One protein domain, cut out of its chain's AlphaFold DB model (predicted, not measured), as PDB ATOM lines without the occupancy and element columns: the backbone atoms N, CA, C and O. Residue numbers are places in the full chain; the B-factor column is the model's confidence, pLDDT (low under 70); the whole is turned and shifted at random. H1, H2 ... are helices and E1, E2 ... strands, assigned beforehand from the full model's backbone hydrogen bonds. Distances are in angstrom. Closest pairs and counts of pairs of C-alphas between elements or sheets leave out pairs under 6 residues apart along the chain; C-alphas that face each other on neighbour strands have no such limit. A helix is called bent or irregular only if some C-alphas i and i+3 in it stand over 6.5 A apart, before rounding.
ATOM      1  N   VAL A   4     185.402 176.623 184.626       85.69
ATOM      2  CA  VAL A   4     185.891 176.320 183.280       85.69
ATOM      3  C   VAL A   4     187.406 176.203 183.295       85.69
ATOM      4  O   VAL A   4     188.089 176.849 184.083       85.69
ATOM      5  N   GLU A   5     187.940 175.372 182.418       86.38
ATOM      6  CA  GLU A   5     189.367 175.361 182.131       86.38
ATOM      7  C   GLU A   5     189.554 176.147 180.839       86.38
ATOM      8  O   GLU A   5     188.923 175.820 179.834       86.38
ATOM      9  N   LEU A   6     190.323 177.236 180.903       85.44
ATOM     10  CA  LEU A   6     190.583 178.079 179.745       85.44
ATOM     11  C   LEU A   6     191.948 177.724 179.189       85.44
ATOM     12  O   LEU A   6     192.967 177.863 179.870       85.44
ATOM     13  N   ASP A   7     191.979 177.301 177.933       86.56
ATOM     14  CA  ASP A   7     193.253 177.098 177.268       86.56
ATOM     15  C   ASP A   7     193.938 178.438 176.935       86.56
ATOM     16  O   ASP A   7     193.366 179.533 177.013       86.56
ATOM     17  N   LYS A   8     195.209 178.352 176.534       84.88
ATOM     18  CA  LYS A   8     196.026 179.523 176.198       84.88
ATOM     19  C   LYS A   8     195.412 180.373 175.078       84.88
ATOM     20  O   LYS A   8     195.572 181.589 175.085       84.88
ATOM     21  N   TYR A   9     194.750 179.755 174.106       86.88
ATOM     22  CA  TYR A   9     194.157 180.450 172.971       86.88
ATOM     23  C   TYR A   9     192.869 181.179 173.366       86.88
ATOM     24  O   TYR A   9     192.686 182.340 172.996       86.88
ATOM     25  N   GLN A  10     192.014 180.540 174.164       89.31
ATOM     26  CA  GLN A  10     190.833 181.159 174.758       89.31
ATOM     27  C   GLN A  10     191.224 182.348 175.634       89.31
ATOM     28  O   GLN A  10     190.655 183.424 175.468       89.31
ATOM     29  N   LEU A  11     192.242 182.191 176.490       86.94
ATOM     30  CA  LEU A  11     192.773 183.277 177.317       86.94
ATOM     31  C   LEU A  11     193.231 184.465 176.467       86.94
ATOM     32  O   LEU A  11     192.785 185.579 176.711       86.94
ATOM     33  N   ILE A  12     194.045 184.234 175.429       88.75
ATOM     34  CA  ILE A  12     194.514 185.303 174.528       88.75
ATOM     35  C   ILE A  12     193.336 186.043 173.881       88.75
ATOM     36  O   ILE A  12     193.361 187.266 173.792       88.75
ATOM     37  N   LYS A  13     192.297 185.322 173.446       89.81
ATOM     38  CA  LYS A  13     191.134 185.922 172.779       89.81
ATOM     39  C   LYS A  13     190.286 186.809 173.680       89.81
ATOM     40  O   LYS A  13     189.688 187.758 173.184       89.81
ATOM     41  N   ILE A  14     190.171 186.461 174.959       91.19
ATOM     42  CA  ILE A  14     189.297 187.185 175.888       91.19
ATOM     43  C   ILE A  14     190.054 188.213 176.726       91.19
ATOM     44  O   ILE A  14     189.403 189.054 177.331       91.19
ATOM     45  N   ASN A  15     191.391 188.167 176.767       89.81
ATOM     46  CA  ASN A  15     192.218 188.957 177.685       89.81
ATOM     47  C   ASN A  15     191.942 190.468 177.629       89.81
ATOM     48  O   ASN A  15     191.900 191.115 178.667       89.81
ATOM     49  N   ASP A  16     191.702 191.011 176.435       91.62
ATOM     50  CA  ASP A  16     191.426 192.445 176.251       91.62
ATOM     51  C   ASP A  16     189.945 192.802 176.473       91.62
ATOM     52  O   ASP A  16     189.575 193.973 176.521       91.62
ATOM     53  N   LEU A  17     189.081 191.790 176.598       91.81
ATOM     54  CA  LEU A  17     187.632 191.933 176.739       91.81
ATOM     55  C   LEU A  17     187.155 191.759 178.181       91.81
ATOM     56  O   LEU A  17     185.989 192.033 178.457       91.81
ATOM     57  N   VAL A  18     188.010 191.266 179.079       93.69
ATOM     58  CA  VAL A  18     187.647 190.858 180.440       93.69
ATOM     59  C   VAL A  18     188.660 191.370 181.457       93.69
ATOM     60  O   VAL A  18     189.807 191.661 181.136       93.69
ATOM     61  N   LYS A  19     188.257 191.422 182.726       93.50
ATOM     62  CA  LYS A  19     189.182 191.590 183.848       93.50
ATOM     63  C   LYS A  19     189.479 190.224 184.454       93.50
ATOM     64  O   LYS A  19     188.554 189.543 184.890       93.50
ATOM     65  N   ILE A  20     190.755 189.855 184.520       92.31
ATOM     66  CA  ILE A  20     191.211 188.615 185.157       92.31
ATOM     67  C   ILE A  20     191.883 188.957 186.486       92.31
ATOM     68  O   ILE A  20     192.828 189.744 186.526       92.31
ATOM     69  N   GLU A  21     191.396 188.369 187.573       92.50
ATOM     70  CA  GLU A  21     192.025 188.434 188.889       92.50
ATOM     71  C   GLU A  21     192.515 187.047 189.292       92.50
ATOM     72  O   GLU A  21     191.726 186.114 189.423       92.50
ATOM     73  N   HIS A  22     193.820 186.921 189.500       94.12
ATOM     74  CA  HIS A  22     194.425 185.676 189.940       94.12
ATOM     75  C   HIS A  22     194.375 185.563 191.465       94.12
ATOM     76  O   HIS A  22     194.893 186.427 192.177       94.12
ATOM     77  N   VAL A  23     193.784 184.485 191.970       92.94
ATOM     78  CA  VAL A  23     193.554 184.273 193.398       92.94
ATOM     79  C   VAL A  23     194.300 183.044 193.884       92.94
ATOM     80  O   VAL A  23     194.204 181.956 193.320       92.94
ATOM     81  N   ARG A  24     194.993 183.220 195.012       94.94
ATOM     82  CA  ARG A  24     195.584 182.138 195.798       94.94
ATOM     83  C   ARG A  24     194.970 182.132 197.180       94.94
ATOM     84  O   ARG A  24     194.907 183.167 197.842       94.94
ATOM     85  N   ASN A  25     194.511 180.973 197.619       92.75
ATOM     86  CA  ASN A  25     193.832 180.833 198.896       92.75
ATOM     87  C   ASN A  25     194.224 179.516 199.566       92.75
ATOM     88  O   ASN A  25     194.516 178.531 198.899       92.75
ATOM     89  N   VAL A  26     194.199 179.493 200.892       93.88
ATOM     90  CA  VAL A  26     194.411 178.283 201.684       93.88
ATOM     91  C   VAL A  26     193.217 178.107 202.601       93.88
ATOM     92  O   VAL A  26     192.718 179.069 203.181       93.88
ATOM     93  N   GLY A  27     192.744 176.876 202.728       93.56
ATOM     94  CA  GLY A  27     191.651 176.560 203.630       93.56
ATOM     95  C   GLY A  27     191.025 175.218 203.316       93.56
ATOM     96  O   GLY A  27     191.556 174.423 202.536       93.56
ATOM     97  N   THR A  28     189.880 174.974 203.934       94.06
ATOM     98  CA  THR A  28     189.117 173.760 203.685       94.06
ATOM     99  C   THR A  28     188.255 173.896 202.426       94.06
ATOM    100  O   THR A  28     188.081 174.998 201.885       94.06
ATOM    101  N   ARG A  29     187.688 172.783 201.946       91.12
ATOM    102  CA  ARG A  29     186.742 172.815 200.815       91.12
ATOM    103  C   ARG A  29     185.516 173.653 201.153       91.12
ATOM    104  O   ARG A  29     185.119 174.488 200.341       91.12
ATOM    105  N   THR A  30     184.969 173.509 202.360       90.88
ATOM    106  CA  THR A  30     183.829 174.313 202.817       90.88
ATOM    107  C   THR A  30     184.147 175.809 202.787       90.88
ATOM    108  O   THR A  30     183.337 176.604 202.302       90.88
ATOM    109  N   ASN A  31     185.354 176.211 203.210       89.88
ATOM    110  CA  ASN A  31     185.768 177.614 203.123       89.88
ATOM    111  C   ASN A  31     185.837 178.119 201.677       89.88
ATOM    112  O   ASN A  31     185.406 179.242 201.409       89.88
ATOM    113  N   LEU A  32     186.370 177.319 200.747       90.25
ATOM    114  CA  LEU A  32     186.419 177.692 199.334       90.25
ATOM    115  C   LEU A  32     185.010 177.872 198.766       90.25
ATOM    116  O   LEU A  32     184.713 178.934 198.226       90.25
ATOM    117  N   TYR A  33     184.138 176.869 198.899       86.62
ATOM    118  CA  TYR A  33     182.798 176.924 198.311       86.62
ATOM    119  C   TYR A  33     181.960 178.063 198.886       86.62
ATOM    120  O   TYR A  33     181.246 178.719 198.133       86.62
ATOM    121  N   SER A  34     182.103 178.364 200.181       87.62
ATOM    122  CA  SER A  34     181.467 179.540 200.777       87.62
ATOM    123  C   SER A  34     181.952 180.839 200.119       87.62
ATOM    124  O   SER A  34     181.124 181.644 199.698       87.62
ATOM    125  N   LYS A  35     183.264 181.018 199.918       84.31
ATOM    126  CA  LYS A  35     183.806 182.198 199.216       84.31
ATOM    127  C   LYS A  35     183.352 182.275 197.757       84.31
ATOM    128  O   LYS A  35     182.908 183.328 197.310       84.31
ATOM    129  N   LEU A  36     183.421 181.165 197.022       83.88
ATOM    130  CA  LEU A  36     182.970 181.106 195.629       83.88
ATOM    131  C   LEU A  36     181.471 181.397 195.516       83.88
ATOM    132  O   LEU A  36     181.041 182.026 194.556       83.88
ATOM    133  N   SER A  37     180.683 181.011 196.523       81.38
ATOM    134  CA  SER A  37     179.257 181.322 196.594       81.38
ATOM    135  C   SER A  37     178.937 182.798 196.867       81.38
ATOM    136  O   SER A  37     177.774 183.174 196.874       81.38
ATOM    137  N   MET A  38     179.932 183.652 197.099       75.31
ATOM    138  CA  MET A  38     179.738 185.107 197.154       75.31
ATOM    139  C   MET A  38     180.050 185.777 195.807       75.31
ATOM    140  O   MET A  38     179.621 186.901 195.556       75.31
ATOM    141  N   ILE A  39     180.757 185.077 194.916       68.69
ATOM    142  CA  ILE A  39     181.159 185.539 193.584       68.69
ATOM    143  C   ILE A  39     180.066 185.098 192.591       68.69
ATOM    144  O   ILE A  39     180.206 184.101 191.884       68.69
ATOM    145  N   PHE A  40     178.917 185.785 192.596       64.06
ATOM    146  CA  PHE A  40     177.738 185.434 191.778       64.06
ATOM    147  C   PHE A  40     177.228 186.571 190.880       64.06
ATOM    148  O   PHE A  40     176.035 186.648 190.578       64.06
ATOM    149  N   GLY A  41     178.112 187.437 190.381       67.50
ATOM    150  CA  GLY A  41     177.751 188.223 189.199       67.50
ATOM    151  C   GLY A  41     177.432 187.285 188.025       67.50
ATOM    152  O   GLY A  41     178.171 186.329 187.787       67.50
ATOM    153  N   ARG A  42     176.354 187.538 187.259       72.06
ATOM    154  CA  ARG A  42     176.047 186.780 186.015       72.06
ATOM    155  C   ARG A  42     177.192 186.820 184.999       72.06
ATOM    156  O   ARG A  42     177.260 185.982 184.108       72.06
ATOM    157  N   ASN A  43     178.070 187.797 185.154       86.75
ATOM    158  CA  ASN A  43     179.201 188.090 184.306       86.75
ATOM    159  C   ASN A  43     180.548 187.637 184.898       86.75
ATOM    160  O   ASN A  43     181.595 188.060 184.415       86.75
ATOM    161  N   GLN A  44     180.539 186.815 185.952       88.44
ATOM    162  CA  GLN A  44     181.752 186.296 186.581       88.44
ATOM    163  C   GLN A  44     181.895 184.790 186.377       88.44
ATOM    164  O   GLN A  44     180.940 184.021 186.514       88.44
ATOM    165  N   ILE A  45     183.116 184.371 186.058       88.19
ATOM    166  CA  ILE A  45     183.477 182.984 185.772       88.19
ATOM    167  C   ILE A  45     184.703 182.626 186.611       88.19
ATOM    168  O   ILE A  45     185.629 183.426 186.732       88.19
ATOM    169  N   ILE A  46     184.714 181.418 187.174       90.19
ATOM    170  CA  ILE A  46     185.904 180.858 187.817       90.19
ATOM    171  C   ILE A  46     186.630 180.010 186.779       90.19
ATOM    172  O   ILE A  46     186.063 179.042 186.264       90.19
ATOM    173  N   ALA A  47     187.866 180.377 186.467       90.69
ATOM    174  CA  ALA A  47     188.700 179.684 185.500       90.69
ATOM    175  C   ALA A  47     189.916 179.022 186.164       90.69
ATOM    176  O   ALA A  47     190.393 179.475 187.205       90.69
ATOM    177  N   ASN A  48     190.417 177.951 185.544       91.25
ATOM    178  CA  ASN A  48     191.712 177.329 185.854       91.25
ATOM    179  C   ASN A  48     191.888 176.913 187.326       91.25
ATOM    180  O   ASN A  48     192.988 177.005 187.869       91.25
ATOM    181  N   LEU A  49     190.811 176.460 187.975       92.12
ATOM    182  CA  LEU A  49     190.840 176.051 189.378       92.12
ATOM    183  C   LEU A  49     191.774 174.852 189.587       92.12
ATOM    184  O   LEU A  49     191.527 173.760 189.079       92.12
ATOM    185  N   LYS A  50     192.806 175.053 190.402       93.31
ATOM    186  CA  LYS A  50     193.755 174.033 190.846       93.31
ATOM    187  C   LYS A  50     193.645 173.830 192.350       93.31
ATOM    188  O   LYS A  50     193.628 174.789 193.118       93.31
ATOM    189  N   GLU A  51     193.602 172.565 192.750       93.25
ATOM    190  CA  GLU A  51     193.661 172.114 194.142       93.25
ATOM    191  C   GLU A  51     195.047 171.519 194.408       93.25
ATOM    192  O   GLU A  51     195.577 170.759 193.599       93.25
ATOM    193  N   THR A  52     195.643 171.838 195.552       95.50
ATOM    194  CA  THR A  52     196.832 171.158 196.069       95.50
ATOM    195  C   THR A  52     196.596 170.781 197.522       95.50
ATOM    196  O   THR A  52     196.387 171.644 198.374       95.50
ATOM    197  N   THR A  53     196.641 169.488 197.823       94.69
ATOM    198  CA  THR A  53     196.502 168.984 199.192       94.69
ATOM    199  C   THR A  53     197.710 169.388 200.029       94.69
ATOM    200  O   THR A  53     198.839 169.030 199.703       94.69
ATOM    201  N   LEU A  54     197.476 170.110 201.127       93.06
ATOM    202  CA  LEU A  54     198.527 170.493 202.076       93.06
ATOM    203  C   LEU A  54     198.589 169.534 203.259       93.06
ATOM    204  O   LEU A  54     199.668 169.178 203.725       93.06
ATOM    205  N   LYS A  55     197.419 169.146 203.772       92.50
ATOM    206  CA  LYS A  55     197.307 168.266 204.930       92.50
ATOM    207  C   LYS A  55     196.017 167.471 204.867       92.50
ATOM    208  O   LYS A  55     194.940 168.049 204.735       92.50
ATOM    209  N   VAL A  56     196.146 166.159 205.008       89.19
ATOM    210  CA  VAL A  56     195.018 165.242 205.165       89.19
ATOM    211  C   VAL A  56     194.878 164.917 206.644       89.19
ATOM    212  O   VAL A  56     195.880 164.699 207.327       89.19
ATOM    213  N   PHE A  57     193.647 164.931 207.140       87.94
ATOM    214  CA  PHE A  57     193.324 164.425 208.467       87.94
ATOM    215  C   PHE A  57     192.545 163.122 208.314       87.94
ATOM    216  O   PHE A  57     191.598 163.061 207.536       87.94
ATOM    217  N   ASP A  58     192.935 162.100 209.072       84.06
ATOM    218  CA  ASP A  58     192.248 160.799 209.073       84.06
ATOM    219  C   ASP A  58     190.995 160.798 209.965       84.06
ATOM    220  O   ASP A  58     190.193 159.868 209.932       84.06
ATOM    221  N   ASN A  59     190.819 161.844 210.779       86.31
ATOM    222  CA  ASN A  59     189.635 162.034 211.607       86.31
ATOM    223  C   ASN A  59     188.510 162.665 210.772       86.31
ATOM    224  O   ASN A  59     188.679 163.773 210.263       86.31
ATOM    225  N   SER A  60     187.358 161.993 210.689       78.00
ATOM    226  CA  SER A  60     186.169 162.454 209.962       78.00
ATOM    227  C   SER A  60     185.607 163.792 210.448       78.00
ATOM    228  O   SER A  60     184.909 164.457 209.688       78.00
ATOM    229  N   ASP A  61     185.915 164.194 211.681       81.44
ATOM    230  CA  ASP A  61     185.466 165.467 212.256       81.44
ATOM    231  C   ASP A  61     186.324 166.663 211.800       81.44
ATOM    232  O   ASP A  61     185.977 167.816 212.061       81.44
ATOM    233  N   LEU A  62     187.459 166.413 211.134       84.94
ATOM    234  CA  LEU A  62     188.383 167.445 210.669       84.94
ATOM    235  C   LEU A  62     188.425 167.490 209.143       84.94
ATOM    236  O   LEU A  62     188.763 166.516 208.476       84.94
ATOM    237  N   GLU A  63     188.159 168.664 208.574       90.12
ATOM    238  CA  GLU A  63     188.363 168.872 207.144       90.12
ATOM    239  C   GLU A  63     189.856 169.007 206.808       90.12
ATOM    240  O   GLU A  63     190.603 169.772 207.425       90.12
ATOM    241  N   SER A  64     190.280 168.297 205.762       92.94
ATOM    242  CA  SER A  64     191.597 168.458 205.143       92.94
ATOM    243  C   SER A  64     191.839 169.891 204.661       92.94
ATOM    244  O   SER A  64     190.917 170.618 204.275       92.94
ATOM    245  N   MET A  65     193.111 170.281 204.644       94.81
ATOM    246  CA  MET A  65     193.551 171.595 204.189       94.81
ATOM    247  C   MET A  65     194.135 171.531 202.786       94.81
ATOM    248  O   MET A  65     194.958 170.664 202.472       94.81
ATOM    249  N   TYR A  66     193.773 172.525 201.985       95.56
ATOM    250  CA  TYR A  66     194.171 172.641 200.593       95.56
ATOM    251  C   TYR A  66     194.675 174.055 200.303       95.56
ATOM    252  O   TYR A  66     194.203 175.034 200.890       95.56
ATOM    253  N   ALA A  67     195.626 174.151 199.383       95.31
ATOM    254  CA  ALA A  67     195.928 175.367 198.654       95.31
ATOM    255  C   ALA A  67     195.130 175.359 197.347       95.31
ATOM    256  O   ALA A  67     195.035 174.338 196.668       95.31
ATOM    257  N   TRP A  68     194.571 176.510 197.012       94.94
ATOM    258  CA  TRP A  68     193.748 176.733 195.841       94.94
ATOM    259  C   TRP A  68     194.332 177.870 195.029       94.94
ATOM    260  O   TRP A  68     194.688 178.911 195.585       94.94
ATOM    261  N   GLU A  69     194.381 177.677 193.722       95.25
ATOM    262  CA  GLU A  69     194.798 178.687 192.758       95.25
ATOM    263  C   GLU A  69     193.750 178.727 191.646       95.25
ATOM    264  O   GLU A  69     193.383 177.681 191.114       95.25
ATOM    265  N   TYR A  70     193.192 179.898 191.354       93.19
ATOM    266  CA  TYR A  70     192.160 180.065 190.330       93.19
ATOM    267  C   TYR A  70     192.117 181.501 189.827       93.19
ATOM    268  O   TYR A  70     192.572 182.421 190.504       93.19
ATOM    269  N   ASP A  71     191.509 181.692 188.664       92.38
ATOM    270  CA  ASP A  71     191.293 183.004 188.074       92.38
ATOM    271  C   ASP A  71     189.811 183.386 188.183       92.38
ATOM    272  O   ASP A  71     188.923 182.597 187.855       92.38
ATOM    273  N   ILE A  72     189.523 184.605 188.631       91.94
ATOM    274  CA  ILE A  72     188.197 185.214 188.535       91.94
ATOM    275  C   ILE A  72     188.176 186.051 187.261       91.94
ATOM    276  O   ILE A  72     188.839 187.083 187.169       91.94
ATOM    277  N   VAL A  73     187.386 185.619 186.284       91.62
ATOM    278  CA  VAL A  73     187.179 186.336 185.026       91.62
ATOM    279  C   VAL A  73     185.881 187.126 185.133       91.62
ATOM    280  O   VAL A  73     184.800 186.546 185.196       91.62
ATOM    281  N   THR A  74     185.986 188.452 185.174       92.06
ATOM    282  CA  THR A  74     184.841 189.371 185.167       92.06
ATOM    283  C   THR A  74     184.667 189.949 183.769       92.06
ATOM    284  O   THR A  74     185.564 190.605 183.241       92.06
ATOM    285  N   VAL A  75     183.503 189.709 183.178       91.62
ATOM    286  CA  VAL A  75     183.166 190.085 181.807       91.62
ATOM    287  C   VAL A  75     182.285 191.345 181.829       91.62
ATOM    288  O   VAL A  75     181.302 191.383 182.563       91.62
ATOM    289  N   PRO A  76     182.594 192.405 181.077       91.81
ATOM    290  CA  PRO A  76     181.651 193.495 180.829       91.81
ATOM    291  C   PRO A  76     180.382 192.965 180.142       91.81
ATOM    292  O   PRO A  76     180.468 192.050 179.322       91.81
ATOM    293  N   GLU A  77     179.203 193.496 180.473       90.50
ATOM    294  CA  GLU A  77     177.928 192.969 179.952       90.50
ATOM    295  C   GLU A  77     177.864 193.017 178.418       90.50
ATOM    296  O   GLU A  77     177.385 192.075 177.791       90.50
ATOM    297  N   GLU A  78     178.436 194.055 177.810       92.31
ATOM    298  CA  GLU A  78     178.533 194.244 176.362       92.31
ATOM    299  C   GLU A  78     179.361 193.164 175.647       92.31
ATOM    300  O   GLU A  78     179.136 192.888 174.469       92.31
ATOM    301  N   ASN A  79     180.289 192.522 176.362       92.12
ATOM    302  CA  ASN A  79     181.170 191.482 175.830       92.12
ATOM    303  C   ASN A  79     180.716 190.072 176.230       92.12
ATOM    304  O   ASN A  79     181.347 189.092 175.825       92.12
ATOM    305  N   LEU A  80     179.645 189.950 177.024       89.62
ATOM    306  CA  LEU A  80     179.250 188.695 177.660       89.62
ATOM    307  C   LEU A  80     178.965 187.590 176.640       89.62
ATOM    308  O   LEU A  80     179.540 186.507 176.744       89.62
ATOM    309  N   ASP A  81     178.148 187.868 175.625       89.31
ATOM    310  CA  ASP A  81     177.785 186.878 174.603       89.31
ATOM    311  C   ASP A  81     179.003 186.421 173.789       89.31
ATOM    312  O   ASP A  81     179.197 185.225 173.554       89.31
ATOM    313  N   LEU A  82     179.873 187.364 173.410       90.12
ATOM    314  CA  LEU A  82     181.096 187.078 172.662       90.12
ATOM    315  C   LEU A  82     182.051 186.202 173.478       90.12
ATOM    316  O   LEU A  82     182.491 185.155 173.001       90.12
ATOM    317  N   VAL A  83     182.342 186.593 174.718       89.88
ATOM    318  CA  VAL A  83     183.242 185.846 175.605       89.88
ATOM    319  C   VAL A  83     182.678 184.458 175.892       89.88
ATOM    320  O   VAL A  83     183.399 183.466 175.772       89.88
ATOM    321  N   MET A  84     181.378 184.347 176.171       88.19
ATOM    322  CA  MET A  84     180.733 183.051 176.386       88.19
ATOM    323  C   MET A  84     180.762 182.176 175.128       88.19
ATOM    324  O   MET A  84     180.906 180.957 175.247       88.19
ATOM    325  N   SER A  85     180.688 182.753 173.925       88.94
ATOM    326  CA  SER A  85     180.848 181.994 172.678       88.94
ATOM    327  C   SER A  85     182.263 181.415 172.520       88.94
ATOM    328  O   SER A  85     182.405 180.253 172.144       88.94
ATOM    329  N   ILE A  86     183.301 182.180 172.885       88.56
ATOM    330  CA  ILE A  86     184.710 181.758 172.816       88.56
ATOM    331  C   ILE A  86     184.990 180.648 173.836       88.56
ATOM    332  O   ILE A  86     185.618 179.642 173.504       88.56
ATOM    333  N   ILE A  87     184.480 180.798 175.061       86.44
ATOM    334  CA  ILE A  87     184.645 179.811 176.138       86.44
ATOM    335  C   ILE A  87     183.932 178.493 175.797       86.44
ATOM    336  O   ILE A  87     184.434 177.411 176.093       86.44
ATOM    337  N   ASN A  88     182.767 178.557 175.146       83.56
ATOM    338  CA  ASN A  88     181.994 177.363 174.794       83.56
ATOM    339  C   ASN A  88     182.382 176.734 173.443       83.56
ATOM    340  O   ASN A  88     181.873 175.657 173.120       83.56
ATOM    341  N   MET A  89     183.275 177.361 172.668       73.88
ATOM    342  CA  MET A  89     183.610 176.957 171.296       73.88
ATOM    343  C   MET A  89     184.122 175.502 171.215       73.88
ATOM    344  O   MET A  89     183.709 174.755 170.324       73.88
TER     345      MET A  89
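Overview. This is residues 4 to 89 of the 97 residues of an uncharacterized protein of Clostridium sp. CAG:628 (UniProt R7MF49). What is the overall picture? A long, twisted sheet of three antiparallel strands, in the order E1, E3, E2, has H2 over one face and the helix pair H1 and H3 at one end; the loop of the E2-E3 hairpin lies at the far end. What is it made of? The 86 printed residues hold H1, E1, H2, E2, E3 and H3 in that order, a mixed class of helices and strands. Is it compact? It is loose, with a radius of gyration of the C-alphas of 15.3 A, and only just elongated, spanning 48 by 24 by 19 A.

Arrangement. What does H1, residues 8 to 14, touch? It touches H3, residues 77 to 89, through residues 83 to 87 of H3 alone, opposite ways at a shallow tilt of 24 degrees; the closest C-alphas, of Ile 14 and Val 83, are 6.2 A apart. How do the strands pair? E1, residues 19 to 27, is antiparallel to E3, residues 65 to 74, with N 23 and O 70 at 2.8 A, within hydrogen-bond range. E3 forms a hairpin with E2, residues 44 to 55, with N 50 and O 69 at 2.8 A, within range; E2 bends by 61 degrees at residue 48. Where is H2, residues 29 to 36? It is on the sheet at a height of 8.9 A, over E3 and along the strands at 16 degrees on the local plane; the closest C-alphas of H2 and E3, of Arg 29 and Tyr 66, are 7.4 A apart. E1, H2 and E2 form a split strand-helix-strand unit, two strands running the same way with E3 between them, and its crossover is right-handed. Are the helix backbones complete? Every O i to N i+4 pair is within hydrogen-bond range in H1 and H2, and 7 of 9 in H3.

Along the chain. Where does the first element begin? H1 begins at C-alpha 8, (196.026, 179.523, 176.198). How long are the strands? From first to last C-alpha E1 measures 25.0 A, E2 30.1 A and E3 27.5 A. Where does H3 end? It ends at C-alpha 89, (183.610, 176.957, 171.296), 19.1 A from its first; it is irregular, with C-alphas 78 and 81 lying 7.6 A apart.

Size, cuts and confidence. How far does it reach? The two C-alphas farthest apart, of Asn 59 and Glu 78, are 49.0 A apart. Is anything missing or uncertain? The printed part has no cut and no long link, and residues 39 to 41 have pLDDT under 70.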